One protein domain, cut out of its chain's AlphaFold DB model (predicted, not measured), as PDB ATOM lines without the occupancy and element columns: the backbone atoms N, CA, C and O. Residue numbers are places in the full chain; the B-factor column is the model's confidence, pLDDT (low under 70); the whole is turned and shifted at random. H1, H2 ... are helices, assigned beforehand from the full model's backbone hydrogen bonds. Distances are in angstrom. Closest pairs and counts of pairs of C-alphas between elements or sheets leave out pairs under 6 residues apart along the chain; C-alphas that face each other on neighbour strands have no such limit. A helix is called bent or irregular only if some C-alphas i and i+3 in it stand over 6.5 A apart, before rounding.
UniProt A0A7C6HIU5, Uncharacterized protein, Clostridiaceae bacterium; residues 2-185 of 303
ATOM      1  N   GLU A   2       4.894 -44.566 -12.706       38.34
ATOM      2  CA  GLU A   2       5.779 -43.385 -12.646       38.34
ATOM      3  C   GLU A   2       6.281 -42.963 -14.040       38.34
ATOM      4  O   GLU A   2       6.705 -41.827 -14.208       38.34
ATOM      5  N   ASP A   3       6.128 -43.814 -15.061       39.62
ATOM      6  CA  ASP A   3       6.819 -43.683 -16.356       39.62
ATOM      7  C   ASP A   3       6.207 -42.717 -17.391       39.62
ATOM      8  O   ASP A   3       6.699 -42.660 -18.508       39.62
ATOM      9  N   ASN A   4       5.171 -41.932 -17.073       47.28
ATOM     10  CA  ASN A   4       4.510 -41.058 -18.066       47.28
ATOM     11  C   ASN A   4       4.257 -39.619 -17.570       47.28
ATOM     12  O   ASN A   4       3.252 -39.006 -17.916       47.28
ATOM     13  N   ARG A   5       5.140 -39.066 -16.729       60.97
ATOM     14  CA  ARG A   5       5.029 -37.676 -16.233       60.97
ATOM     15  C   ARG A   5       6.017 -36.747 -16.940       60.97
ATOM     16  O   ARG A   5       6.939 -36.217 -16.325       60.97
ATOM     17  N   THR A   6       5.852 -36.600 -18.251       66.81
ATOM     18  CA  THR A   6       6.686 -35.720 -19.081       66.81
ATOM     19  C   THR A   6       5.937 -34.448 -19.461       66.81
ATOM     20  O   THR A   6       4.709 -34.450 -19.568       66.81
ATOM     21  N   MET A   7       6.683 -33.371 -19.716       68.88
ATOM     22  CA  MET A   7       6.122 -32.118 -20.229       68.88
ATOM     23  C   MET A   7       5.366 -32.332 -21.545       68.88
ATOM     24  O   MET A   7       4.275 -31.810 -21.735       68.88
ATOM     25  N   GLU A   8       5.892 -33.194 -22.413       68.00
ATOM     26  CA  GLU A   8       5.229 -33.612 -23.649       68.00
ATOM     27  C   GLU A   8       3.827 -34.195 -23.398       68.00
ATOM     28  O   GLU A   8       2.882 -33.870 -24.117       68.00
ATOM     29  N   THR A   9       3.670 -35.031 -22.366       68.75
ATOM     30  CA  THR A   9       2.371 -35.630 -22.019       68.75
ATOM     31  C   THR A   9       1.383 -34.561 -21.561       68.75
ATOM     32  O   THR A   9       0.244 -34.556 -22.025       68.75
ATOM     33  N   LEU A  10       1.827 -33.630 -20.709       68.50
ATOM     34  CA  LEU A  10       0.996 -32.523 -20.235       68.50
ATOM     35  C   LEU A  10       0.552 -31.622 -21.393       68.50
ATOM     36  O   LEU A  10      -0.636 -31.343 -21.541       68.50
ATOM     37  N   VAL A  11       1.498 -31.201 -22.235       68.12
ATOM     38  CA  VAL A  11       1.234 -30.325 -23.380       68.12
ATOM     39  C   VAL A  11       0.242 -30.976 -24.342       68.12
ATOM     40  O   VAL A  11      -0.731 -30.339 -24.732       68.12
ATOM     41  N   LYS A  12       0.414 -32.264 -24.668       69.69
ATOM     42  CA  LYS A  12      -0.518 -33.000 -25.538       69.69
ATOM     43  C   LYS A  12      -1.906 -33.171 -24.920       69.69
ATOM     44  O   LYS A  12      -2.901 -33.112 -25.639       69.69
ATOM     45  N   GLN A  13      -1.994 -33.394 -23.608       67.69
ATOM     46  CA  GLN A  13      -3.279 -33.484 -22.906       67.69
ATOM     47  C   GLN A  13      -4.016 -32.144 -22.914       67.69
ATOM     48  O   GLN A  13      -5.212 -32.122 -23.193       67.69
ATOM     49  N   TYR A  14      -3.304 -31.042 -22.673       65.69
ATOM     50  CA  TYR A  14      -3.885 -29.702 -22.698       65.69
ATOM     51  C   TYR A  14      -4.293 -29.284 -24.113       65.69
ATOM     52  O   TYR A  14      -5.418 -28.842 -24.319       65.69
ATOM     53  N   ALA A  15      -3.439 -29.531 -25.108       64.56
ATOM     54  CA  ALA A  15      -3.752 -29.329 -26.521       64.56
ATOM     55  C   ALA A  15      -5.025 -30.068 -26.949       64.56
ATOM     56  O   ALA A  15      -5.900 -29.493 -27.597       64.56
ATOM     57  N   LYS A  16      -5.147 -31.343 -26.555       66.06
ATOM     58  CA  LYS A  16      -6.338 -32.147 -26.825       66.06
ATOM     59  C   LYS A  16      -7.571 -31.570 -26.138       66.06
ATOM     60  O   LYS A  16      -8.597 -31.437 -26.788       66.06
ATOM     61  N   TYR A  17      -7.471 -31.213 -24.860       64.50
ATOM     62  CA  TYR A  17      -8.592 -30.613 -24.148       64.50
ATOM     63  C   TYR A  17      -9.057 -29.333 -24.823       64.50
ATOM     64  O   TYR A  17     -10.233 -29.230 -25.140       64.50
ATOM     65  N   ILE A  18      -8.136 -28.413 -25.132       58.19
ATOM     66  CA  ILE A  18      -8.473 -27.210 -25.890       58.19
ATOM     67  C   ILE A  18      -9.150 -27.593 -27.195       58.19
ATOM     68  O   ILE A  18     -10.219 -27.078 -27.459       58.19
ATOM     69  N   SER A  19      -8.608 -28.518 -27.987       61.19
ATOM     70  CA  SER A  19      -9.283 -28.965 -29.213       61.19
ATOM     71  C   SER A  19     -10.705 -29.495 -28.970       61.19
ATOM     72  O   SER A  19     -11.552 -29.331 -29.845       61.19
ATOM     73  N   ASP A  20     -10.959 -30.141 -27.832       60.91
ATOM     74  CA  ASP A  20     -12.251 -30.739 -27.492       60.91
ATOM     75  C   ASP A  20     -13.257 -29.688 -26.968       60.91
ATOM     76  O   ASP A  20     -14.462 -29.838 -27.177       60.91
ATOM     77  N   ILE A  21     -12.782 -28.611 -26.326       55.62
ATOM     78  CA  ILE A  21     -13.616 -27.543 -25.745       55.62
ATOM     79  C   ILE A  21     -13.636 -26.236 -26.549       55.62
ATOM     80  O   ILE A  21     -14.458 -25.368 -26.254       55.62
ATOM     81  N   ASN A  22     -12.754 -26.070 -27.542       51.34
ATOM     82  CA  ASN A  22     -12.590 -24.821 -28.278       51.34
ATOM     83  C   ASN A  22     -13.900 -24.460 -29.012       51.34
ATOM     84  O   ASN A  22     -14.291 -25.139 -29.970       51.34
ATOM     85  N   PRO A  23     -14.582 -23.376 -28.608       43.38
ATOM     86  CA  PRO A  23     -15.881 -22.985 -29.138       43.38
ATOM     87  C   PRO A  23     -15.838 -22.485 -30.585       43.38
ATOM     88  O   PRO A  23     -16.898 -22.291 -31.169       43.38
ATOM     89  N   TYR A  24     -14.673 -22.359 -31.232       42.47
ATOM     90  CA  TYR A  24     -14.625 -22.128 -32.684       42.47
ATOM     91  C   TYR A  24     -15.263 -23.272 -33.508       42.47
ATOM     92  O   TYR A  24     -15.537 -23.093 -34.694       42.47
ATOM     93  N   HIS A  25     -15.575 -24.418 -32.886       41.00
ATOM     94  CA  HIS A  25     -16.427 -25.467 -33.462       41.00
ATOM     95  C   HIS A  25     -17.879 -25.511 -32.940       41.00
ATOM     96  O   HIS A  25     -18.669 -26.295 -33.460       41.00
ATOM     97  N   ASN A  26     -18.268 -24.642 -32.001       39.16
ATOM     98  CA  ASN A  26     -19.647 -24.458 -31.537       39.16
ATOM     99  C   ASN A  26     -20.042 -22.978 -31.677       39.16
ATOM    100  O   ASN A  26     -19.822 -22.167 -30.779       39.16
ATOM    101  N   SER A  27     -20.667 -22.646 -32.808       35.72
ATOM    102  CA  SER A  27     -21.082 -21.302 -33.249       35.72
ATOM    103  C   SER A  27     -21.991 -20.509 -32.292       35.72
ATOM    104  O   SER A  27     -22.334 -19.375 -32.595       35.72
ATOM    105  N   GLU A  28     -22.392 -21.069 -31.153       40.16
ATOM    106  CA  GLU A  28     -23.367 -20.466 -30.236       40.16
ATOM    107  C   GLU A  28     -22.760 -19.455 -29.244       40.16
ATOM    108  O   GLU A  28     -23.484 -18.586 -28.765       40.16
ATOM    109  N   MET A  29     -21.454 -19.509 -28.927       39.50
ATOM    110  CA  MET A  29     -20.867 -18.584 -27.931       39.50
ATOM    111  C   MET A  29     -20.514 -17.200 -28.495       39.50
ATOM    112  O   MET A  29     -20.749 -16.199 -27.820       39.50
ATOM    113  N   LEU A  30     -20.030 -17.119 -29.741       37.56
ATOM    114  CA  LEU A  30     -19.684 -15.847 -30.403       37.56
ATOM    115  C   LEU A  30     -20.907 -14.957 -30.680       37.56
ATOM    116  O   LEU A  30     -20.776 -13.740 -30.734       37.56
ATOM    117  N   GLU A  31     -22.099 -15.541 -30.814       39.81
ATOM    118  CA  GLU A  31     -23.338 -14.792 -31.079       39.81
ATOM    119  C   GLU A  31     -23.920 -14.097 -29.830       39.81
ATOM    120  O   GLU A  31     -24.907 -13.372 -29.942       39.81
ATOM    121  N   SER A  32     -23.328 -14.292 -28.643       44.53
ATOM    122  CA  SER A  32     -23.903 -13.843 -27.362       44.53
ATOM    123  C   SER A  32     -23.139 -12.726 -26.636       44.53
ATOM    124  O   SER A  32     -23.602 -12.268 -25.590       44.53
ATOM    125  N   PHE A  33     -21.998 -12.268 -27.166       40.91
ATOM    126  CA  PHE A  33     -21.160 -11.257 -26.515       40.91
ATOM    127  C   PHE A  33     -21.462  -9.841 -27.037       40.91
ATOM    128  O   PHE A  33     -21.216  -9.539 -28.201       40.91
ATOM    129  N   ASP A  34     -21.988  -8.977 -26.161       40.81
ATOM    130  CA  ASP A  34     -22.344  -7.567 -26.420       40.81
ATOM    131  C   ASP A  34     -21.565  -6.641 -25.455       40.81
ATOM    132  O   ASP A  34     -22.146  -5.881 -24.681       40.81
ATOM    133  N   GLY A  35     -20.234  -6.803 -25.419       41.41
ATOM    134  CA  GLY A  35     -19.304  -6.090 -24.530       41.41
ATOM    135  C   GLY A  35     -18.209  -5.323 -25.283       41.41
ATOM    136  O   GLY A  35     -17.993  -5.525 -26.478       41.41
ATOM    137  N   SER A  36     -17.526  -4.414 -24.586       41.88
ATOM    138  CA  SER A  36     -16.384  -3.649 -25.104       41.88
ATOM    139  C   SER A  36     -15.122  -4.519 -25.263       41.88
ATOM    140  O   SER A  36     -15.072  -5.649 -24.789       41.88
ATOM    141  N   LEU A  37     -14.083  -4.013 -25.941       37.59
ATOM    142  CA  LEU A  37     -12.832  -4.759 -26.162       37.59
ATOM    143  C   LEU A  37     -12.110  -5.115 -24.842       37.59
ATOM    144  O   LEU A  37     -11.535  -6.191 -24.740       37.59
ATOM    145  N   ASP A  38     -12.195  -4.246 -23.826       40.47
ATOM    146  CA  ASP A  38     -11.671  -4.518 -22.475       40.47
ATOM    147  C   ASP A  38     -12.464  -5.643 -21.783       40.47
ATOM    148  O   ASP A  38     -11.869  -6.507 -21.138       40.47
ATOM    149  N   ASP A  39     -13.785  -5.704 -22.005       42.69
ATOM    150  CA  ASP A  39     -14.612  -6.822 -21.538       42.69
ATOM    151  C   ASP A  39     -14.224  -8.128 -22.250       42.69
ATOM    152  O   ASP A  39     -14.432  -9.201 -21.700       42.69
ATOM    153  N   TYR A  40     -13.666  -8.065 -23.466       36.34
ATOM    154  CA  TYR A  40     -13.273  -9.243 -24.242       36.34
ATOM    155  C   TYR A  40     -11.960  -9.859 -23.741       36.34
ATOM    156  O   TYR A  40     -11.873 -11.080 -23.677       36.34
ATOM    157  N   THR A  41     -10.963  -9.054 -23.349       43.06
ATOM    158  CA  THR A  41      -9.702  -9.552 -22.763       43.06
ATOM    159  C   THR A  41      -9.924 -10.130 -21.366       43.06
ATOM    160  O   THR A  41      -9.498 -11.254 -21.116       43.06
ATOM    161  N   GLU A  42     -10.665  -9.434 -20.490       48.12
ATOM    162  CA  GLU A  42     -11.058  -9.992 -19.186       48.12
ATOM    163  C   GLU A  42     -11.914 -11.252 -19.358       48.12
ATOM    164  O   GLU A  42     -11.689 -12.240 -18.669       48.12
ATOM    165  N   TYR A  43     -12.834 -11.281 -20.328       42.50
ATOM    166  CA  TYR A  43     -13.613 -12.479 -20.649       42.50
ATOM    167  C   TYR A  43     -12.750 -13.622 -21.184       42.50
ATOM    168  O   TYR A  43     -13.005 -14.771 -20.838       42.50
ATOM    169  N   PHE A  44     -11.728 -13.356 -22.004       44.75
ATOM    170  CA  PHE A  44     -10.828 -14.397 -22.507       44.75
ATOM    171  C   PHE A  44      -9.913 -14.932 -21.406       44.75
ATOM    172  O   PHE A  44      -9.706 -16.144 -21.355       44.75
ATOM    173  N   ASP A  45      -9.423 -14.075 -20.509       51.03
ATOM    174  CA  ASP A  45      -8.669 -14.467 -19.314       51.03
ATOM    175  C   ASP A  45      -9.555 -15.271 -18.352       51.03
ATOM    176  O   ASP A  45      -9.187 -16.373 -17.957       51.03
ATOM    177  N   GLU A  46     -10.773 -14.806 -18.059       51.81
ATOM    178  CA  GLU A  46     -11.754 -15.536 -17.248       51.81
ATOM    179  C   GLU A  46     -12.137 -16.872 -17.891       51.81
ATOM    180  O   GLU A  46     -12.280 -17.878 -17.196       51.81
ATOM    181  N   ILE A  47     -12.299 -16.922 -19.214       47.41
ATOM    182  CA  ILE A  47     -12.624 -18.147 -19.942       47.41
ATOM    183  C   ILE A  47     -11.442 -19.096 -20.002       47.41
ATOM    184  O   ILE A  47     -11.650 -20.283 -19.791       47.41
ATOM    185  N   THR A  48     -10.224 -18.631 -20.265       47.62
ATOM    186  CA  THR A  48      -9.040 -19.498 -20.281       47.62
ATOM    187  C   THR A  48      -8.676 -19.968 -18.880       47.62
ATOM    188  O   THR A  48      -8.310 -21.131 -18.721       47.62
ATOM    189  N   GLU A  49      -8.857 -19.138 -17.852       55.38
ATOM    190  CA  GLU A  49      -8.724 -19.530 -16.449       55.38
ATOM    191  C   GLU A  49      -9.824 -20.521 -16.055       55.38
ATOM    192  O   GLU A  49      -9.537 -21.553 -15.449       55.38
ATOM    193  N   LYS A  50     -11.076 -20.293 -16.466       52.97
ATOM    194  CA  LYS A  50     -12.183 -21.238 -16.268       52.97
ATOM    195  C   LYS A  50     -11.949 -22.545 -17.014       52.97
ATOM    196  O   LYS A  50     -12.138 -23.597 -16.427       52.97
ATOM    197  N   TRP A  51     -11.496 -22.508 -18.261       51.75
ATOM    198  CA  TRP A  51     -11.132 -23.686 -19.046       51.75
ATOM    199  C   TRP A  51      -9.951 -24.415 -18.431       51.75
ATOM    200  O   TRP A  51      -9.948 -25.635 -18.408       51.75
ATOM    201  N   PHE A  52      -8.973 -23.711 -17.872       52.25
ATOM    202  CA  PHE A  52      -7.878 -24.339 -17.146       52.25
ATOM    203  C   PHE A  52      -8.344 -24.963 -15.824       52.25
ATOM    204  O   PHE A  52      -7.951 -26.080 -15.495       52.25
ATOM    205  N   ASN A  53      -9.228 -24.297 -15.086       55.53
ATOM    206  CA  ASN A  53      -9.814 -24.824 -13.856       55.53
ATOM    207  C   ASN A  53     -10.707 -26.041 -14.144       55.53
ATOM    208  O   ASN A  53     -10.583 -27.058 -13.469       55.53
ATOM    209  N   THR A  54     -11.524 -25.993 -15.197       51.38
ATOM    210  CA  THR A  54     -12.348 -27.114 -15.664       51.38
ATOM    211  C   THR A  54     -11.495 -28.242 -16.255       51.38
ATOM    212  O   THR A  54     -11.762 -29.399 -15.963       51.38
ATOM    213  N   PHE A  55     -10.416 -27.953 -16.988       50.06
ATOM    214  CA  PHE A  55      -9.418 -28.944 -17.416       50.06
ATOM    215  C   PHE A  55      -8.783 -29.656 -16.223       50.06
ATOM    216  O   PHE A  55      -8.676 -30.881 -16.206       50.06
ATOM    217  N   ASN A  56      -8.382 -28.888 -15.205       47.53
ATOM    218  CA  ASN A  56      -7.825 -29.427 -13.973       47.53
ATOM    219  C   ASN A  56      -8.849 -30.299 -13.243       47.53
ATOM    220  O   ASN A  56      -8.474 -31.370 -12.774       47.53
ATOM    221  N   GLU A  57     -10.121 -29.896 -13.173       50.53
ATOM    222  CA  GLU A  57     -11.214 -30.679 -12.583       50.53
ATOM    223  C   GLU A  57     -11.524 -31.963 -13.382       50.53
ATOM    224  O   GLU A  57     -11.629 -33.041 -12.789       50.53
ATOM    225  N   GLU A  58     -11.600 -31.892 -14.715       44.06
ATOM    226  CA  GLU A  58     -11.912 -33.018 -15.613       44.06
ATOM    227  C   GLU A  58     -10.765 -34.033 -15.742       44.06
ATOM    228  O   GLU A  58     -11.012 -35.225 -15.944       44.06
ATOM    229  N   LEU A  59      -9.516 -33.610 -15.528       44.72
ATOM    230  CA  LEU A  59      -8.366 -34.505 -15.355       44.72
ATOM    231  C   LEU A  59      -8.246 -35.100 -13.938       44.72
ATOM    232  O   LEU A  59      -7.253 -35.760 -13.625       44.72
ATOM    233  N   GLY A  60      -9.261 -34.925 -13.086       40.88
ATOM    234  CA  GLY A  60      -9.310 -35.502 -11.740       40.88
ATOM    235  C   GLY A  60      -8.633 -34.650 -10.666       40.88
ATOM    236  O   GLY A  60      -8.203 -35.191  -9.648       40.88
ATOM    237  N   GLY A  61      -8.538 -33.338 -10.881       41.50
ATOM    238  CA  GLY A  61      -7.922 -32.383  -9.969       41.50
ATOM    239  C   GLY A  61      -6.406 -32.491  -9.980       41.50
ATOM    240  O   GLY A  61      -5.841 -32.871  -8.959       41.50
ATOM    241  N   ILE A  62      -5.748 -32.183 -11.106       46.78
ATOM    242  CA  ILE A  62      -4.280 -32.075 -11.159       46.78
ATOM    243  C   ILE A  62      -3.852 -30.965 -10.185       46.78
ATOM    244  O   ILE A  62      -4.076 -29.787 -10.463       46.78
ATOM    245  N   PRO A  63      -3.262 -31.297  -9.024       48.28
ATOM    246  CA  PRO A  63      -2.876 -30.290  -8.048       48.28
ATOM    247  C   PRO A  63      -1.690 -29.486  -8.597       48.28
ATOM    248  O   PRO A  63      -0.921 -30.015  -9.406       48.28
ATOM    249  N   LYS A  64      -1.458 -28.252  -8.123       49.66
ATOM    250  CA  LYS A  64      -0.208 -27.520  -8.435       49.66
ATOM    251  C   LYS A  64       1.023 -28.405  -8.183       49.66
ATOM    252  O   LYS A  64       1.987 -28.366  -8.941       49.66
ATOM    253  N   GLU A  65       0.955 -29.279  -7.179       49.31
ATOM    254  CA  GLU A  65       1.972 -30.273  -6.833       49.31
ATOM    255  C   GLU A  65       2.280 -31.295  -7.949       49.31
ATOM    256  O   GLU A  65       3.393 -31.817  -7.996       49.31
ATOM    257  N   TYR A  66       1.349 -31.587  -8.867       53.19
ATOM    258  CA  TYR A  66       1.602 -32.469 -10.015       53.19
ATOM    259  C   TYR A  66       2.509 -31.808 -11.052       53.19
ATOM    260  O   TYR A  66       3.378 -32.486 -11.598       53.19
ATOM    261  N   LEU A  67       2.382 -30.496 -11.273       54.69
ATOM    262  CA  LEU A  67       3.276 -29.739 -12.158       54.69
ATOM    263  C   LEU A  67       4.700 -29.716 -11.601       54.69
ATOM    264  O   LEU A  67       5.641 -30.033 -12.318       54.69
ATOM    265  N   TYR A  68       4.852 -29.479 -10.295       57.16
ATOM    266  CA  TYR A  68       6.143 -29.606  -9.605       57.16
ATOM    267  C   TYR A  68       6.707 -31.040  -9.612       57.16
ATOM    268  O   TYR A  68       7.882 -31.235  -9.301       57.16
ATOM    269  N   SER A  69       5.892 -32.041  -9.966       56.66
ATOM    270  CA  SER A  69       6.327 -33.429 -10.152       56.66
ATOM    271  C   SER A  69       6.741 -33.762 -11.590       56.66
ATOM    272  O   SER A  69       7.299 -34.837 -11.818       56.66
ATOM    273  N   ILE A  70       6.480 -32.870 -12.555       66.00
ATOM    274  CA  ILE A  70       6.975 -33.008 -13.927       66.00
ATOM    275  C   ILE A  70       8.469 -32.714 -13.915       66.00
ATOM    276  O   ILE A  70       8.930 -31.747 -13.308       66.00
ATOM    277  N   LYS A  71       9.241 -33.568 -14.590       70.62
ATOM    278  CA  LYS A  71      10.681 -33.364 -14.718       70.62
ATOM    279  C   LYS A  71      10.944 -32.012 -15.396       70.62
ATOM    280  O   LYS A  71      10.525 -31.800 -16.535       70.62
ATOM    281  N   LYS A  72      11.640 -31.113 -14.692       79.19
ATOM    282  CA  LYS A  72      12.125 -29.851 -15.260       79.19
ATOM    283  C   LYS A  72      13.239 -30.140 -16.281       79.19
ATOM    284  O   LYS A  72      14.028 -31.056 -16.036       79.19
ATOM    285  N   PRO A  73      13.311 -29.386 -17.389       82.69
ATOM    286  CA  PRO A  73      14.454 -29.412 -18.296       82.69
ATOM    287  C   PRO A  73      15.764 -29.186 -17.538       82.69
ATOM    288  O   PRO A  73      15.831 -28.329 -16.654       82.69
ATOM    289  N   GLU A  74      16.804 -29.941 -17.881       85.69
ATOM    290  CA  GLU A  74      18.104 -29.878 -17.198       85.69
ATOM    291  C   GLU A  74      19.134 -28.997 -17.925       85.69
ATOM    292  O   GLU A  74      20.209 -28.736 -17.381       85.69
ATOM    293  N   ASN A  75      18.823 -28.537 -19.142       89.25
ATOM    294  CA  ASN A  75      19.700 -27.726 -19.990       89.25
ATOM    295  C   ASN A  75      18.904 -26.885 -21.016       89.25
ATOM    296  O   ASN A  75      17.678 -26.993 -21.118       89.25
ATOM    297  N   GLU A  76      19.607 -26.038 -21.776       89.31
ATOM    298  CA  GLU A  76      19.018 -25.165 -22.806       89.31
ATOM    299  C   GLU A  76      18.349 -25.939 -23.953       89.31
ATOM    300  O   GLU A  76      17.291 -25.528 -24.418       89.31
ATOM    301  N   GLU A  77      18.913 -27.074 -24.381       90.75
ATOM    302  CA  GLU A  77      18.362 -27.894 -25.472       90.75
ATOM    303  C   GLU A  77      17.005 -28.491 -25.077       90.75
ATOM    304  O   GLU A  77      16.013 -28.315 -25.780       90.75
ATOM    305  N   GLU A  78      16.922 -29.109 -23.896       86.69
ATOM    306  CA  GLU A  78      15.663 -29.637 -23.360       86.69
ATOM    307  C   GLU A  78      14.626 -28.530 -23.135       86.69
ATOM    308  O   GLU A  78      13.429 -28.739 -23.335       86.69
ATOM    309  N   THR A  79      15.074 -27.342 -22.721       89.62
ATOM    310  CA  THR A  79      14.184 -26.198 -22.496       89.62
ATOM    311  C   THR A  79      13.613 -25.682 -23.811       89.62
ATOM    312  O   THR A  79      12.408 -25.445 -23.905       89.62
ATOM    313  N   TYR A  80      14.452 -25.567 -24.840       90.12
ATOM    314  CA  TYR A  80      14.021 -25.202 -26.183       90.12
ATOM    315  C   TYR A  80      13.015 -26.212 -26.746       90.12
ATOM    316  O   TYR A  80      11.969 -25.809 -27.249       90.12
ATOM    317  N   GLU A  81      13.265 -27.515 -26.590       86.25
ATOM    318  CA  GLU A  81      12.325 -28.557 -27.020       86.25
ATOM    319  C   GLU A  81      10.983 -28.473 -26.282       86.25
ATOM    320  O   GLU A  81       9.928 -28.666 -26.884       86.25
ATOM    321  N   VAL A  82      10.980 -28.115 -24.995       84.44
ATOM    322  CA  VAL A  82       9.732 -27.852 -24.266       84.44
ATOM    323  C   VAL A  82       8.991 -26.642 -24.832       84.44
ATOM    324  O   VAL A  82       7.785 -26.739 -25.062       84.44
ATOM    325  N   ILE A  83       9.679 -25.527 -25.095       88.25
ATOM    326  CA  ILE A  83       9.061 -24.343 -25.713       88.25
ATOM    327  C   ILE A  83       8.493 -24.714 -27.085       88.25
ATOM    328  O   ILE A  83       7.341 -24.398 -27.374       88.25
ATOM    329  N   LYS A  84       9.249 -25.454 -27.903       87.38
ATOM    330  CA  LYS A  84       8.802 -25.966 -29.200       87.38
ATOM    331  C   LYS A  84       7.550 -26.829 -29.073       87.38
ATOM    332  O   LYS A  84       6.584 -26.619 -29.801       87.38
ATOM    333  N   LEU A  85       7.531 -27.767 -28.130       81.06
ATOM    334  CA  LEU A  85       6.367 -28.614 -27.882       81.06
ATOM    335  C   LEU A  85       5.137 -27.782 -27.519       81.06
ATOM    336  O   LEU A  85       4.080 -28.003 -28.106       81.06
ATOM    337  N   VAL A  86       5.270 -26.827 -26.597       79.50
ATOM    338  CA  VAL A  86       4.184 -25.906 -26.228       79.50
ATOM    339  C   VAL A  86       3.693 -25.154 -27.468       79.50
ATOM    340  O   VAL A  86       2.507 -25.193 -27.777       79.50
ATOM    341  N   SER A  87       4.614 -24.576 -28.237       82.06
ATOM    342  CA  SER A  87       4.308 -23.746 -29.410       82.06
ATOM    343  C   SER A  87       3.550 -24.503 -30.503       82.06
ATOM    344  O   SER A  87       2.607 -23.982 -31.081       82.06
ATOM    345  N   LEU A  88       3.938 -25.752 -30.779       78.75
ATOM    346  CA  LEU A  88       3.368 -26.528 -31.887       78.75
ATOM    347  C   LEU A  88       2.101 -27.304 -31.523       78.75
ATOM    348  O   LEU A  88       1.410 -27.797 -32.413       78.75
ATOM    349  N   ASN A  89       1.816 -27.473 -30.232       69.06
ATOM    350  CA  ASN A  89       0.651 -28.234 -29.784       69.06
ATOM    351  C   ASN A  89      -0.456 -27.330 -29.240       69.06
ATOM    352  O   ASN A  89      -1.617 -27.735 -29.265       69.06
ATOM    353  N   LEU A  90      -0.146 -26.125 -28.761       64.31
ATOM    354  CA  LEU A  90      -1.175 -25.200 -28.307       64.31
ATOM    355  C   LEU A  90      -1.685 -24.355 -29.474       64.31
ATOM    356  O   LEU A  90      -0.955 -23.595 -30.099       64.31
ATOM    357  N   ILE A  91      -2.982 -24.493 -29.759       56.91
ATOM    358  CA  ILE A  91      -3.680 -23.670 -30.760       56.91
ATOM    359  C   ILE A  91      -3.742 -22.205 -30.283       56.91
ATOM    360  O   ILE A  91      -3.709 -21.275 -31.088       56.91
ATOM    361  N   ILE A  92      -3.792 -22.005 -28.964       62.62
ATOM    362  CA  ILE A  92      -3.773 -20.700 -28.297       62.62
ATOM    363  C   ILE A  92      -2.415 -20.449 -27.634       62.62
ATOM    364  O   ILE A  92      -1.615 -21.369 -27.482       62.62
ATOM    365  N   LEU A  93      -2.173 -19.209 -27.215       65.38
ATOM    366  CA  LEU A  93      -0.992 -18.856 -26.430       65.38
ATOM    367  C   LEU A  93      -0.874 -19.701 -25.159       65.38
ATOM    368  O   LEU A  93      -1.888 -20.093 -24.576       65.38
ATOM    369  N   ALA A  94       0.361 -19.937 -24.699       68.00
ATOM    370  CA  ALA A  94       0.546 -20.606 -23.422       68.00
ATOM    371  C   ALA A  94      -0.169 -19.827 -22.304       68.00
ATOM    372  O   ALA A  94       0.176 -18.671 -22.050       68.00
ATOM    373  N   PRO A  95      -1.131 -20.451 -21.612       65.94
ATOM    374  CA  PRO A  95      -1.797 -19.848 -20.467       65.94
ATOM    375  C   PRO A  95      -0.799 -19.517 -19.359       65.94
ATOM    376  O   PRO A  95       0.281 -20.112 -19.259       65.94
ATOM    377  N   ARG A  96      -1.210 -18.613 -18.464       68.88
ATOM    378  CA  ARG A  96      -0.344 -18.050 -17.423       68.88
ATOM    379  C   ARG A  96       0.409 -19.099 -16.605       68.88
ATOM    380  O   ARG A  96       1.576 -18.905 -16.295       68.88
ATOM    381  N   PHE A  97      -0.208 -20.245 -16.323       69.94
ATOM    382  CA  PHE A  97       0.454 -21.302 -15.560       69.94
ATOM    383  C   PHE A  97       1.697 -21.883 -16.261       69.94
ATOM    384  O   PHE A  97       2.659 -22.241 -15.582       69.94
ATOM    385  N   PHE A  98       1.695 -22.005 -17.596       73.25
ATOM    386  CA  PHE A  98       2.863 -22.478 -18.344       73.25
ATOM    387  C   PHE A  98       3.966 -21.427 -18.307       73.25
ATOM    388  O   PHE A  98       5.130 -21.787 -18.142       73.25
ATOM    389  N   VAL A  99       3.599 -20.145 -18.406       79.00
ATOM    390  CA  VAL A  99       4.530 -19.022 -18.244       79.00
ATOM    391  C   VAL A  99       5.178 -19.074 -16.863       79.00
ATOM    392  O   VAL A  99       6.402 -19.096 -16.772       79.00
ATOM    393  N   ASP A 100       4.378 -19.198 -15.802       78.50
ATOM    394  CA  ASP A 100       4.871 -19.267 -14.427       78.50
ATOM    395  C   ASP A 100       5.778 -20.495 -14.221       78.50
ATOM    396  O   ASP A 100       6.895 -20.360 -13.724       78.50
ATOM    397  N   TYR A 101       5.366 -21.687 -14.670       77.38
ATOM    398  CA  TYR A 101       6.177 -22.905 -14.546       77.38
ATOM    399  C   TYR A 101       7.512 -22.798 -15.293       77.38
ATOM    400  O   TYR A 101       8.565 -23.122 -14.737       77.38
ATOM    401  N   LEU A 102       7.481 -22.355 -16.555       83.69
ATOM    402  CA  LEU A 102       8.687 -22.214 -17.369       83.69
ATOM    403  C   LEU A 102       9.592 -21.106 -16.831       83.69
ATOM    404  O   LEU A 102      10.811 -21.236 -16.930       83.69
ATOM    405  N   SER A 103       9.030 -20.077 -16.194       86.62
ATOM    406  CA  SER A 103       9.807 -18.997 -15.582       86.62
ATOM    407  C   SER A 103      10.697 -19.435 -14.419       86.62
ATOM    408  O   SER A 103      11.735 -18.828 -14.168       86.62
ATOM    409  N   GLU A 104      10.341 -20.527 -13.739       85.69
ATOM    410  CA  GLU A 104      11.144 -21.085 -12.650       85.69
ATOM    411  C   GLU A 104      12.357 -21.904 -13.134       85.69
ATOM    412  O   GLU A 104      13.124 -22.414 -12.311       85.69
ATOM    413  N   ILE A 105      12.505 -22.119 -14.444       87.31
ATOM    414  CA  ILE A 105      13.598 -22.906 -15.024       87.31
ATOM    415  C   ILE A 105      14.700 -21.949 -15.489       87.31
ATOM    416  O   ILE A 105      14.476 -21.092 -16.338       87.31
ATOM    417  N   GLU A 106      15.909 -22.127 -14.945       90.38
ATOM    418  CA  GLU A 106      17.072 -21.244 -15.155       90.38
ATOM    419  C   GLU A 106      17.373 -20.972 -16.639       90.38
ATOM    420  O   GLU A 106      17.699 -19.848 -17.019       90.38
ATOM    421  N   TYR A 107      17.209 -21.988 -17.486       93.12
ATOM    422  CA  TYR A 107      17.526 -21.932 -18.913       93.12
ATOM    423  C   TYR A 107      16.438 -21.280 -19.776       93.12
ATOM    424  O   TYR A 107      16.708 -20.918 -20.921       93.12
ATOM    425  N   THR A 108      15.225 -21.073 -19.251       93.69
ATOM    426  CA  THR A 108      14.109 -20.537 -20.043       93.69
ATOM    427  C   THR A 108      14.388 -19.123 -20.523       93.69
ATOM    428  O   THR A 108      14.183 -18.838 -21.701       93.69
ATOM    429  N   LYS A 109      14.887 -18.232 -19.656       95.50
ATOM    430  CA  LYS A 109      15.176 -16.849 -20.059       95.50
ATOM    431  C   LYS A 109      16.231 -16.775 -21.177       95.50
ATOM    432  O   LYS A 109      15.953 -16.105 -22.171       95.50
ATOM    433  N   PRO A 110      17.400 -17.448 -21.078       96.25
ATOM    434  CA  PRO A 110      18.343 -17.544 -22.193       96.25
ATOM    435  C   PRO A 110      17.708 -18.046 -23.497       96.25
ATOM    436  O   PRO A 110      17.899 -17.419 -24.536       96.25
ATOM    437  N   CYS A 111      16.907 -19.117 -23.447       96.31
ATOM    438  CA  CYS A 111      16.228 -19.649 -24.631       96.31
ATOM    439  C   CYS A 111      15.259 -18.631 -25.247       96.31
ATOM    440  O   CYS A 111      15.333 -18.373 -26.446       96.31
ATOM    441  N   VAL A 112      14.392 -18.017 -24.434       96.38
ATOM    442  CA  VAL A 112      13.446 -16.983 -24.882       96.38
ATOM    443  C   VAL A 112      14.194 -15.820 -25.522       96.38
ATOM    444  O   VAL A 112      13.843 -15.406 -26.621       96.38
ATOM    445  N   LYS A 113      15.264 -15.334 -24.887       97.19
ATOM    446  CA  LYS A 113      16.079 -14.250 -25.437       97.19
ATOM    447  C   LYS A 113      16.676 -14.604 -26.799       97.19
ATOM    448  O   LYS A 113      16.617 -13.790 -27.712       97.19
ATOM    449  N   ASN A 114      17.226 -15.808 -26.943       96.81
ATOM    450  CA  ASN A 114      17.796 -16.264 -28.211       96.81
ATOM    451  C   ASN A 114      16.725 -16.365 -29.307       96.81
ATOM    452  O   ASN A 114      16.972 -15.948 -30.433       96.81
ATOM    453  N   ILE A 115      15.526 -16.856 -28.976       96.56
ATOM    454  CA  ILE A 115      14.394 -16.907 -29.916       96.56
ATOM    455  C   ILE A 115      13.964 -15.492 -30.324       96.56
ATOM    456  O   ILE A 115      13.771 -15.224 -31.507       96.56
ATOM    457  N   LEU A 116      13.859 -14.559 -29.372       96.81
ATOM    458  CA  LEU A 116      13.485 -13.168 -29.649       96.81
ATOM    459  C   LEU A 116      14.500 -12.431 -30.532       96.81
ATOM    460  O   LEU A 116      14.171 -11.371 -31.055       96.81
ATOM    461  N   GLN A 117      15.701 -12.972 -30.749       94.94
ATOM    462  CA  GLN A 117      16.685 -12.429 -31.692       94.94
ATOM    463  C   GLN A 117      16.482 -12.911 -33.137       94.94
ATOM    464  O   GLN A 117      17.080 -12.329 -34.034       94.94
ATOM    465  N   ASP A 118      15.622 -13.902 -33.386       93.06
ATOM    466  CA  ASP A 118      15.359 -14.447 -34.724       93.06
ATOM    467  C   ASP A 118      14.528 -13.488 -35.598       93.06
ATOM    468  O   ASP A 118      13.636 -12.793 -35.110       93.06
ATOM    469  N   ASP A 119      14.780 -13.464 -36.903       93.38
ATOM    470  CA  ASP A 119      14.136 -12.582 -37.880       93.38
ATOM    471  C   ASP A 119      12.933 -13.230 -38.587       93.38
ATOM    472  O   ASP A 119      12.388 -12.662 -39.536       93.38
ATOM    473  N   VAL A 120      12.464 -14.395 -38.127       92.44
ATOM    474  CA  VAL A 120      11.323 -15.117 -38.726       92.44
ATOM    475  C   VAL A 120      10.052 -14.261 -38.864       92.44
ATOM    476  O   VAL A 120       9.303 -14.402 -39.829       92.44
ATOM    477  N   ILE A 121       9.836 -13.303 -37.957       94.62
ATOM    478  CA  ILE A 121       8.676 -12.397 -37.979       94.62
ATOM    479  C   ILE A 121       8.809 -11.220 -38.959       94.62
ATOM    480  O   ILE A 121       7.882 -10.417 -39.073       94.62
ATOM    481  N   ALA A 122       9.945 -11.085 -39.652       94.94
ATOM    482  CA  ALA A 122      10.160 -10.051 -40.668       94.94
ATOM    483  C   ALA A 122       9.472 -10.375 -42.005       94.94
ATOM    484  O   ALA A 122       9.314  -9.491 -42.850       94.94
ATOM    485  N   LYS A 123       9.035 -11.626 -42.193       92.19
ATOM    486  CA  LYS A 123       8.200 -12.055 -43.318       92.19
ATOM    487  C   LYS A 123       6.734 -12.132 -42.895       92.19
ATOM    488  O   LYS A 123       6.458 -12.436 -41.732       92.19
ATOM    489  N   PRO A 124       5.777 -11.887 -43.800       90.12
ATOM    490  CA  PRO A 124       4.366 -12.040 -43.479       90.12
ATOM    491  C   PRO A 124       3.998 -13.520 -43.262       90.12
ATOM    492  O   PRO A 124       4.548 -14.418 -43.903       90.12
ATOM    493  N   TYR A 125       3.031 -13.774 -42.378       85.25
ATOM    494  CA  TYR A 125       2.614 -15.120 -41.964       85.25
ATOM    495  C   TYR A 125       2.283 -16.062 -43.140       85.25
ATOM    496  O   TYR A 125       2.618 -17.243 -43.135       85.25
ATOM    497  N   ASN A 126       1.649 -15.541 -44.191       85.44
ATOM    498  CA  ASN A 126       1.284 -16.312 -45.382       85.44
ATOM    499  C   ASN A 126       2.493 -16.833 -46.182       85.44
ATOM    500  O   ASN A 126       2.352 -17.814 -46.914       85.44
ATOM    501  N   GLU A 127       3.654 -16.186 -46.074       87.19
ATOM    502  CA  GLU A 127       4.890 -16.644 -46.709       87.19
ATOM    503  C   GLU A 127       5.545 -17.758 -45.894       87.19
ATOM    504  O   GLU A 127       5.887 -18.795 -46.467       87.19
ATOM    505  N   VAL A 128       5.631 -17.594 -44.571       86.56
ATOM    506  CA  VAL A 128       6.228 -18.604 -43.680       86.56
ATOM    507  C   VAL A 128       5.366 -19.861 -43.567       86.56
ATOM    508  O   VAL A 128       5.902 -20.953 -43.447       86.56
ATOM    509  N   TYR A 129       4.038 -19.756 -43.695       81.62
ATOM    510  CA  TYR A 129       3.111 -20.890 -43.565       81.62
ATOM    511  C   TYR A 129       3.371 -22.039 -44.560       81.62
ATOM    512  O   TYR A 129       3.015 -23.188 -44.303       81.62
ATOM    513  N   ASN A 130       3.972 -21.744 -45.716       82.88
ATOM    514  CA  ASN A 130       4.236 -22.755 -46.744       82.88
ATOM    515  C   ASN A 130       5.554 -23.512 -46.531       82.88
ATOM    516  O   ASN A 130       5.761 -24.547 -47.170       82.88
ATOM    517  N   ASP A 131       6.431 -23.015 -45.658       89.88
ATOM    518  CA  ASP A 131       7.672 -23.674 -45.277       89.88
ATOM    519  C   ASP A 131       7.536 -24.195 -43.846       89.88
ATOM    520  O   ASP A 131       7.271 -23.450 -42.908       89.88
ATOM    521  N   LYS A 132       7.691 -25.510 -43.675       88.31
ATOM    522  CA  LYS A 132       7.486 -26.144 -42.374       88.31
ATOM    523  C   LYS A 132       8.444 -25.589 -41.316       88.31
ATOM    524  O   LYS A 132       8.020 -25.390 -40.182       88.31
ATOM    525  N   ASP A 133       9.706 -25.367 -41.669       90.25
ATOM    526  CA  ASP A 133      10.722 -24.953 -40.706       90.25
ATOM    527  C   ASP A 133      10.535 -23.471 -40.339       90.25
ATOM    528  O   ASP A 133      10.626 -23.119 -39.162       90.25
ATOM    529  N   GLU A 134      10.179 -22.616 -41.309       90.56
ATOM    530  CA  GLU A 134       9.855 -21.205 -41.035       90.56
ATOM    531  C   GLU A 134       8.561 -21.058 -40.224       90.56
ATOM    532  O   GLU A 134       8.507 -20.250 -39.297       90.56
ATOM    533  N   TYR A 135       7.535 -21.863 -40.515       88.62
ATOM    534  CA  TYR A 135       6.303 -21.892 -39.730       88.62
ATOM    535  C   TYR A 135       6.557 -22.339 -38.285       88.62
ATOM    536  O   TYR A 135       6.090 -21.690 -37.349       88.62
ATOM    537  N   GLU A 136       7.325 -23.416 -38.079       90.75
ATOM    538  CA  GLU A 136       7.670 -23.872 -36.728       90.75
ATOM    539  C   GLU A 136       8.431 -22.785 -35.954       90.75
ATOM    540  O   GLU A 136       8.098 -22.515 -34.799       90.75
ATOM    541  N   ALA A 137       9.409 -22.126 -36.583       92.50
ATOM    542  CA  ALA A 137      10.150 -21.026 -35.970       92.50
ATOM    543  C   ALA A 137       9.245 -19.824 -35.639       92.50
ATOM    544  O   ALA A 137       9.387 -19.224 -34.573       92.50
ATOM    545  N   PHE A 138       8.275 -19.506 -36.501       92.12
ATOM    546  CA  PHE A 138       7.305 -18.435 -36.268       92.12
ATOM    547  C   PHE A 138       6.436 -18.713 -35.035       92.12
ATOM    548  O   PHE A 138       6.279 -17.848 -34.172       92.12
ATOM    549  N   GLU A 139       5.914 -19.934 -34.906       89.50
ATOM    550  CA  GLU A 139       5.113 -20.340 -33.745       89.50
ATOM    551  C   GLU A 139       5.938 -20.355 -32.452       89.50
ATOM    552  O   GLU A 139       5.470 -19.907 -31.402       89.50
ATOM    553  N   ILE A 140       7.196 -20.796 -32.528       92.31
ATOM    554  CA  ILE A 140       8.137 -20.730 -31.403       92.31
ATOM    555  C   ILE A 140       8.391 -19.278 -30.983       92.31
ATOM    556  O   ILE A 140       8.377 -18.971 -29.788       92.31
ATOM    557  N   TYR A 141       8.567 -18.366 -31.945       94.81
ATOM    558  CA  TYR A 141       8.719 -16.939 -31.670       94.81
ATOM    559  C   TYR A 141       7.485 -16.366 -30.972       94.81
ATOM    560  O   TYR A 141       7.610 -15.695 -29.944       94.81
ATOM    561  N   ARG A 142       6.286 -16.668 -31.486       91.06
ATOM    562  CA  ARG A 142       5.009 -16.260 -30.883       91.06
ATOM    563  C   ARG A 142       4.937 -16.666 -29.413       91.06
ATOM    564  O   ARG A 142       4.575 -15.860 -28.559       91.06
ATOM    565  N   GLN A 143       5.341 -17.893 -29.101       89.69
ATOM    566  CA  GLN A 143       5.335 -18.387 -27.731       89.69
ATOM    567  C   GLN A 143       6.417 -17.743 -26.854       89.69
ATOM    568  O   GLN A 143       6.178 -17.490 -25.670       89.69
ATOM    569  N   ALA A 144       7.591 -17.449 -27.414       94.50
ATOM    570  CA  ALA A 144       8.655 -16.740 -26.712       94.50
ATOM    571  C   ALA A 144       8.240 -15.315 -26.315       94.50
ATOM    572  O   ALA A 144       8.564 -14.888 -25.209       94.50
ATOM    573  N   VAL A 145       7.461 -14.615 -27.150       94.38
ATOM    574  CA  VAL A 145       6.873 -13.309 -26.796       94.38
ATOM    575  C   VAL A 145       6.032 -13.426 -25.525       94.38
ATOM    576  O   VAL A 145       6.259 -12.679 -24.580       94.38
ATOM    577  N   VAL A 146       5.138 -14.408 -25.433       90.25
ATOM    578  CA  VAL A 146       4.305 -14.592 -24.231       90.25
ATOM    579  C   VAL A 146       5.134 -14.997 -23.014       90.25
ATOM    580  O   VAL A 146       4.951 -14.459 -21.926       90.25
ATOM    581  N   LEU A 147       6.094 -15.907 -23.183       91.56
ATOM    582  CA  LEU A 147       6.980 -16.317 -22.089       91.56
ATOM    583  C   LEU A 147       7.851 -15.169 -21.579       91.56
ATOM    584  O   LEU A 147       8.239 -15.170 -20.411       91.56
ATOM    585  N   SER A 148       8.145 -14.189 -22.435       94.12
ATOM    586  CA  SER A 148       8.943 -13.034 -22.048       94.12
ATOM    587  C   SER A 148       8.310 -12.261 -20.894       94.12
ATOM    588  O   SER A 148       9.064 -11.728 -20.092       94.12
ATOM    589  N   GLN A 149       6.975 -12.285 -20.737       91.44
ATOM    590  CA  GLN A 149       6.201 -11.594 -19.688       91.44
ATOM    591  C   GLN A 149       6.678 -11.856 -18.256       91.44
ATOM    592  O   GLN A 149       6.388 -11.066 -17.358       91.44
ATOM    593  N   ALA A 150       7.401 -12.952 -18.025       89.94
ATOM    594  CA  ALA A 150       8.001 -13.267 -16.735       89.94
ATOM    595  C   ALA A 150       9.336 -12.537 -16.463       89.94
ATOM    596  O   ALA A 150       9.885 -12.661 -15.368       89.94
ATOM    597  N   TYR A 151       9.878 -11.797 -17.436       93.56
ATOM    598  CA  TYR A 151      11.236 -11.253 -17.418       93.56
ATOM    599  C   TYR A 151      11.269  -9.780 -17.853       93.56
ATOM    600  O   TYR A 151      11.371  -9.456 -19.035       93.56
ATOM    601  N   GLU A 152      11.252  -8.869 -16.878       92.69
ATOM    602  CA  GLU A 152      11.310  -7.416 -17.120       92.69
ATOM    603  C   GLU A 152      12.549  -6.977 -17.924       92.69
ATOM    604  O   GLU A 152      12.511  -5.981 -18.646       92.69
ATOM    605  N   ASP A 153      13.662  -7.713 -17.843       94.94
ATOM    606  CA  ASP A 153      14.891  -7.384 -18.570       94.94
ATOM    607  C   ASP A 153      14.839  -7.698 -20.076       94.94
ATOM    608  O   ASP A 153      15.781  -7.354 -20.787       94.94
ATOM    609  N   LEU A 154      13.744  -8.293 -20.570       97.06
ATOM    610  CA  LEU A 154      13.506  -8.561 -21.995       97.06
ATOM    611  C   LEU A 154      12.645  -7.495 -22.694       97.06
ATOM    612  O   LEU A 154      12.349  -7.624 -23.880       97.06
ATOM    613  N   VAL A 155      12.263  -6.416 -21.999       97.44
ATOM    614  CA  VAL A 155      11.491  -5.305 -22.590       97.44
ATOM    615  C   VAL A 155      12.169  -4.737 -23.840       97.44
ATOM    616  O   VAL A 155      11.506  -4.487 -24.845       97.44
ATOM    617  N   ASP A 156      13.489  -4.547 -23.804       97.19
ATOM    618  CA  ASP A 156      14.221  -3.983 -24.942       97.19
ATOM    619  C   ASP A 156      14.256  -4.969 -26.135       97.19
ATOM    620  O   ASP A 156      14.158  -4.535 -27.283       97.19
ATOM    621  N   ASP A 157      14.306  -6.286 -25.878       97.88
ATOM    622  CA  ASP A 157      14.224  -7.329 -26.914       97.88
ATOM    623  C   ASP A 157      12.825  -7.347 -27.575       97.88
ATOM    624  O   ASP A 157      12.711  -7.446 -28.798       97.88
ATOM    625  N   LEU A 158      11.752  -7.168 -26.795       97.75
ATOM    626  CA  LEU A 158      10.381  -7.039 -27.310       97.75
ATOM    627  C   LEU A 158      10.195  -5.796 -28.191       97.75
ATOM    628  O   LEU A 158       9.601  -5.877 -29.268       97.75
ATOM    629  N   LEU A 159      10.721  -4.647 -27.761       97.06
ATOM    630  CA  LEU A 159      10.664  -3.401 -28.533       97.06
ATOM    631  C   LEU A 159      11.445  -3.510 -29.853       97.06
ATOM    632  O   LEU A 159      11.006  -2.987 -30.879       97.06
ATOM    633  N   GLU A 160      12.571  -4.226 -29.862       96.19
ATOM    634  CA  GLU A 160      13.281  -4.557 -31.103       96.19
ATOM    635  C   GLU A 160      12.454  -5.499 -31.992       96.19
ATOM    636  O   GLU A 160      12.380  -5.306 -33.209       96.19
ATOM    637  N   GLY A 161      11.733  -6.441 -31.374       96.00
ATOM    638  CA  GLY A 161      10.703  -7.262 -32.009       96.00
ATOM    639  C   GLY A 161       9.684  -6.446 -32.798       96.00
ATOM    640  O   GLY A 161       9.403  -6.768 -33.952       96.00
ATOM    641  N   ILE A 162       9.198  -5.338 -32.233       95.75
ATOM    642  CA  ILE A 162       8.294  -4.429 -32.947       95.75
ATOM    643  C   ILE A 162       8.981  -3.887 -34.188       95.75
ATOM    644  O   ILE A 162       8.410  -3.991 -35.263       95.75
ATOM    645  N   LYS A 163      10.209  -3.364 -34.105       93.81
ATOM    646  CA  LYS A 163      10.889  -2.780 -35.277       93.81
ATOM    647  C   LYS A 163      11.022  -3.766 -36.435       93.81
ATOM    648  O   LYS A 163      10.694  -3.393 -37.561       93.81
ATOM    649  N   LYS A 164      11.420  -5.011 -36.166       93.88
ATOM    650  CA  LYS A 164      11.619  -6.026 -37.212       93.88
ATOM    651  C   LYS A 164      10.334  -6.688 -37.710       93.88
ATOM    652  O   LYS A 164      10.317  -7.175 -38.834       93.88
ATOM    653  N   CYS A 165       9.267  -6.695 -36.906       95.50
ATOM    654  CA  CYS A 165       8.024  -7.370 -37.266       95.50
ATOM    655  C   CYS A 165       7.435  -6.812 -38.567       95.50
ATOM    656  O   CYS A 165       7.294  -5.591 -38.728       95.50
ATOM    657  N   HIS A 166       7.062  -7.699 -39.483       94.38
ATOM    658  CA  HIS A 166       6.330  -7.320 -40.678       94.38
ATOM    659  C   HIS A 166       4.952  -6.744 -40.291       94.38
ATOM    660  O   HIS A 166       4.259  -7.362 -39.484       94.38
ATOM    661  N   PRO A 167       4.494  -5.623 -40.884       89.50
ATOM    662  CA  PRO A 167       3.208  -5.011 -40.527       89.50
ATOM    663  C   PRO A 167       1.982  -5.913 -40.717       89.50
ATOM    664  O   PRO A 167       0.966  -5.678 -40.099       89.50
ATOM    665  N   ALA A 168       2.060  -6.937 -41.571       89.00
ATOM    666  CA  ALA A 168       0.966  -7.901 -41.760       89.00
ATOM    667  C   ALA A 168       0.855  -8.959 -40.641       89.00
ATOM    668  O   ALA A 168      -0.092  -9.742 -40.640       89.00
ATOM    669  N   ASN A 169       1.820  -9.020 -39.718       90.56
ATOM    670  CA  ASN A 169       1.816  -9.944 -38.582       90.56
ATOM    671  C   ASN A 169       1.197  -9.264 -37.352       90.56
ATOM    672  O   ASN A 169       1.829  -9.163 -36.296       90.56
ATOM    673  N   ASP A 170      -0.034  -8.771 -37.505       86.00
ATOM    674  CA  ASP A 170      -0.746  -8.007 -36.471       86.00
ATOM    675  C   ASP A 170      -0.874  -8.783 -35.154       86.00
ATOM    676  O   ASP A 170      -0.707  -8.208 -34.083       86.00
ATOM    677  N   ASN A 171      -1.058 -10.104 -35.229       85.31
ATOM    678  CA  ASN A 171      -1.121 -10.981 -34.059       85.31
ATOM    679  C   ASN A 171       0.165 -10.939 -33.214       85.31
ATOM    680  O   ASN A 171       0.107 -10.860 -31.993       85.31
ATOM    681  N   ILE A 172       1.343 -10.964 -33.846       90.88
ATOM    682  CA  ILE A 172       2.623 -10.872 -33.134       90.88
ATOM    683  C   ILE A 172       2.785  -9.485 -32.515       90.88
ATOM    684  O   ILE A 172       3.235  -9.377 -31.376       90.88
ATOM    685  N   LEU A 173       2.421  -8.429 -33.248       92.25
ATOM    686  CA  LEU A 173       2.476  -7.061 -32.732       92.25
ATOM    687  C   LEU A 173       1.580  -6.898 -31.497       92.25
ATOM    688  O   LEU A 173       2.022  -6.325 -30.504       92.25
ATOM    689  N   GLU A 174       0.361  -7.434 -31.539       90.06
ATOM    690  CA  GLU A 174      -0.582  -7.450 -30.418       90.06
ATOM    691  C   GLU A 174       0.009  -8.161 -29.196       90.06
ATOM    692  O   GLU A 174       0.107  -7.553 -28.132       90.06
ATOM    693  N   TYR A 175       0.547  -9.373 -29.359       89.88
ATOM    694  CA  TYR A 175       1.150 -10.113 -28.245       89.88
ATOM    695  C   TYR A 175       2.387  -9.439 -27.658       89.88
ATOM    696  O   TYR A 175       2.625  -9.519 -26.448       89.88
ATOM    697  N   ILE A 176       3.189  -8.758 -28.482       94.94
ATOM    698  CA  ILE A 176       4.300  -7.959 -27.966       94.94
ATOM    699  C   ILE A 176       3.756  -6.819 -27.094       94.94
ATOM    700  O   ILE A 176       4.261  -6.600 -25.993       94.94
ATOM    701  N   VAL A 177       2.717  -6.113 -27.551       94.06
ATOM    702  CA  VAL A 177       2.100  -5.009 -26.802       94.06
ATOM    703  C   VAL A 177       1.485  -5.499 -25.491       94.06
ATOM    704  O   VAL A 177       1.779  -4.923 -24.444       94.06
ATOM    705  N   GLU A 178       0.706  -6.580 -25.509       90.25
ATOM    706  CA  GLU A 178       0.149  -7.207 -24.302       90.25
ATOM    707  C   GLU A 178       1.242  -7.596 -23.306       90.25
ATOM    708  O   GLU A 178       1.114  -7.374 -22.096       90.25
ATOM    709  N   SER A 179       2.359  -8.123 -23.811       91.31
ATOM    710  CA  SER A 179       3.486  -8.504 -22.968       91.31
ATOM    711  C   SER A 179       4.137  -7.290 -22.307       91.31
ATOM    712  O   SER A 179       4.384  -7.305 -21.101       91.31
ATOM    713  N   LEU A 180       4.333  -6.202 -23.054       94.12
ATOM    714  CA  LEU A 180       4.855  -4.936 -22.529       94.12
ATOM    715  C   LEU A 180       3.913  -4.301 -21.490       94.12
ATOM    716  O   LEU A 180       4.385  -3.759 -20.488       94.12
ATOM    717  N   VAL A 181       2.595  -4.382 -21.700       90.88
ATOM    718  CA  VAL A 181       1.580  -3.916 -20.737       90.88
ATOM    719  C   VAL A 181       1.618  -4.753 -19.460       90.88
ATOM    720  O   VAL A 181       1.635  -4.190 -18.367       90.88
ATOM    721  N   THR A 182       1.702  -6.078 -19.588       88.00
ATOM    722  CA  THR A 182       1.805  -7.015 -18.456       88.00
ATOM    723  C   THR A 182       3.044  -6.732 -17.603       88.00
ATOM    724  O   THR A 182       2.969  -6.736 -16.376       88.00
ATOM    725  N   MET A 183       4.171  -6.408 -18.244       90.50
ATOM    726  CA  MET A 183       5.413  -5.980 -17.585       90.50
ATOM    727  C   MET A 183       5.363  -4.550 -17.025       90.50
ATOM    728  O   MET A 183       6.340  -4.091 -16.439       90.50
ATOM    729  N   GLN A 184       4.272  -3.809 -17.241       91.69
ATOM    730  CA  GLN A 184       4.140  -2.387 -16.901       91.69
ATOM    731  C   GLN A 184       5.255  -1.508 -17.499       91.69
ATOM    732  O   GLN A 184       5.667  -0.506 -16.914       91.69
ATOM    733  N   ALA A 185       5.728  -1.844 -18.701       95.12
ATOM    734  CA  ALA A 185       6.881  -1.221 -19.352       95.12
ATOM    735  C   ALA A 185       6.586   0.160 -19.988       95.12
ATOM    736  O   ALA A 185       7.227   0.549 -20.967       95.12
TER     737      ALA A 185
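Overview. This is residues 2 to 185 of the 303 residues of an uncharacterized protein of Clostridiaceae bacterium (UniProt A0A7C6HIU5). H8 runs through the middle of a helical body as one of a three-helix bundle in which H10 packs on both H8 and H9, and H6 packs on H8 and H9 as well. H4 crosses H8 on another side, H1 packs partly alongside H4, and long H2 lies off to one side, where residues 23 to 32 and 36 to 42 stick out. The bundle is loosely formed: H10 touches both H8 and H9, which are close to each other but not clearly touching. The printed part has 184 residues with ten named helices, H1 to H10 in order along the chain, and no named strand, an all-helix class. It is compact, with a radius of gyration of the C-alphas of 16.8 A and spans of 47 by 45 by 36 A.

Arrangement. H1, residues 7 to 21, touches H4, residues 76 to 89, at a shallow tilt of 14 degrees, the same way; the closest C-alphas are those of Ala 15 and Asn 89, 5.6 A apart. H2, residues 37 to 58, is close to H1 but not clearly touching, with the C-alphas of Tyr 17 and Phe 55 closest at 7.0 A. H3, residues 64 to 67, and H5, residues 96 to 103, are close but not clearly touching, closest at the C-alphas of Leu 67 and Tyr 101, 7.8 A. With residues 83 to 88 alone, H4 touches the hub H8, residues 132 to 148, about perpendicular at 77 degrees, with the C-alphas of Ser 87 and Ile 140 closest at 5.3 A. H5 touches residues 146 to 147 of H8, closest at the C-alphas of Val 99 and Leu 147, 5.3 A. H6, residues 108 to 116, touches H8 at a steep tilt of 54 degrees, closest at the C-alphas of Val 112 and Ala 144, 5.1 A. H7, residues 125 to 128, and H8 only just touch, and only at the corner, with 3 pairs of C-alphas within 8 A; the closest are those of Val 128 and Tyr 135, 5.1 A. H9, residues 152 to 164, and H10, residues 170 to 182, form a helical hairpin at a shallow tilt of 23 degrees, closest at the C-alphas of Leu 158 and Ile 176, 6.2 A. H8, H9 and H10 are an up-and-down bundle, each running against the one before. Every O i to N i+4 pair is within hydrogen-bond range in H1, H2, H4, H5, H6, H8 and H10; in H9 it is 7 of 9, and H3 and H7 are too short for such a pair.

Along the chain. H1 begins at C-alpha 7 (6.122, -32.118, -20.229) and is 21.0 A long; H2 is 30.2 A, H4 19.9 A and H8 24.2 A. H9, 20.1 A, is irregular, with C-alphas 153 and 156 7.3 A apart; H10, 18.2 A, ends at C-alpha 182 (1.805, -7.015, -18.456).

Size, cuts and confidence. The two C-alphas farthest apart are those of Glu 2 and Asp 34, 47.6 A. The printed part has no cut, and the link from H1 to H2 is long, with 15 residues. The mean pLDDT of the printed part is 74.2; residues 2 to 70 and 89 to 97 are under 70.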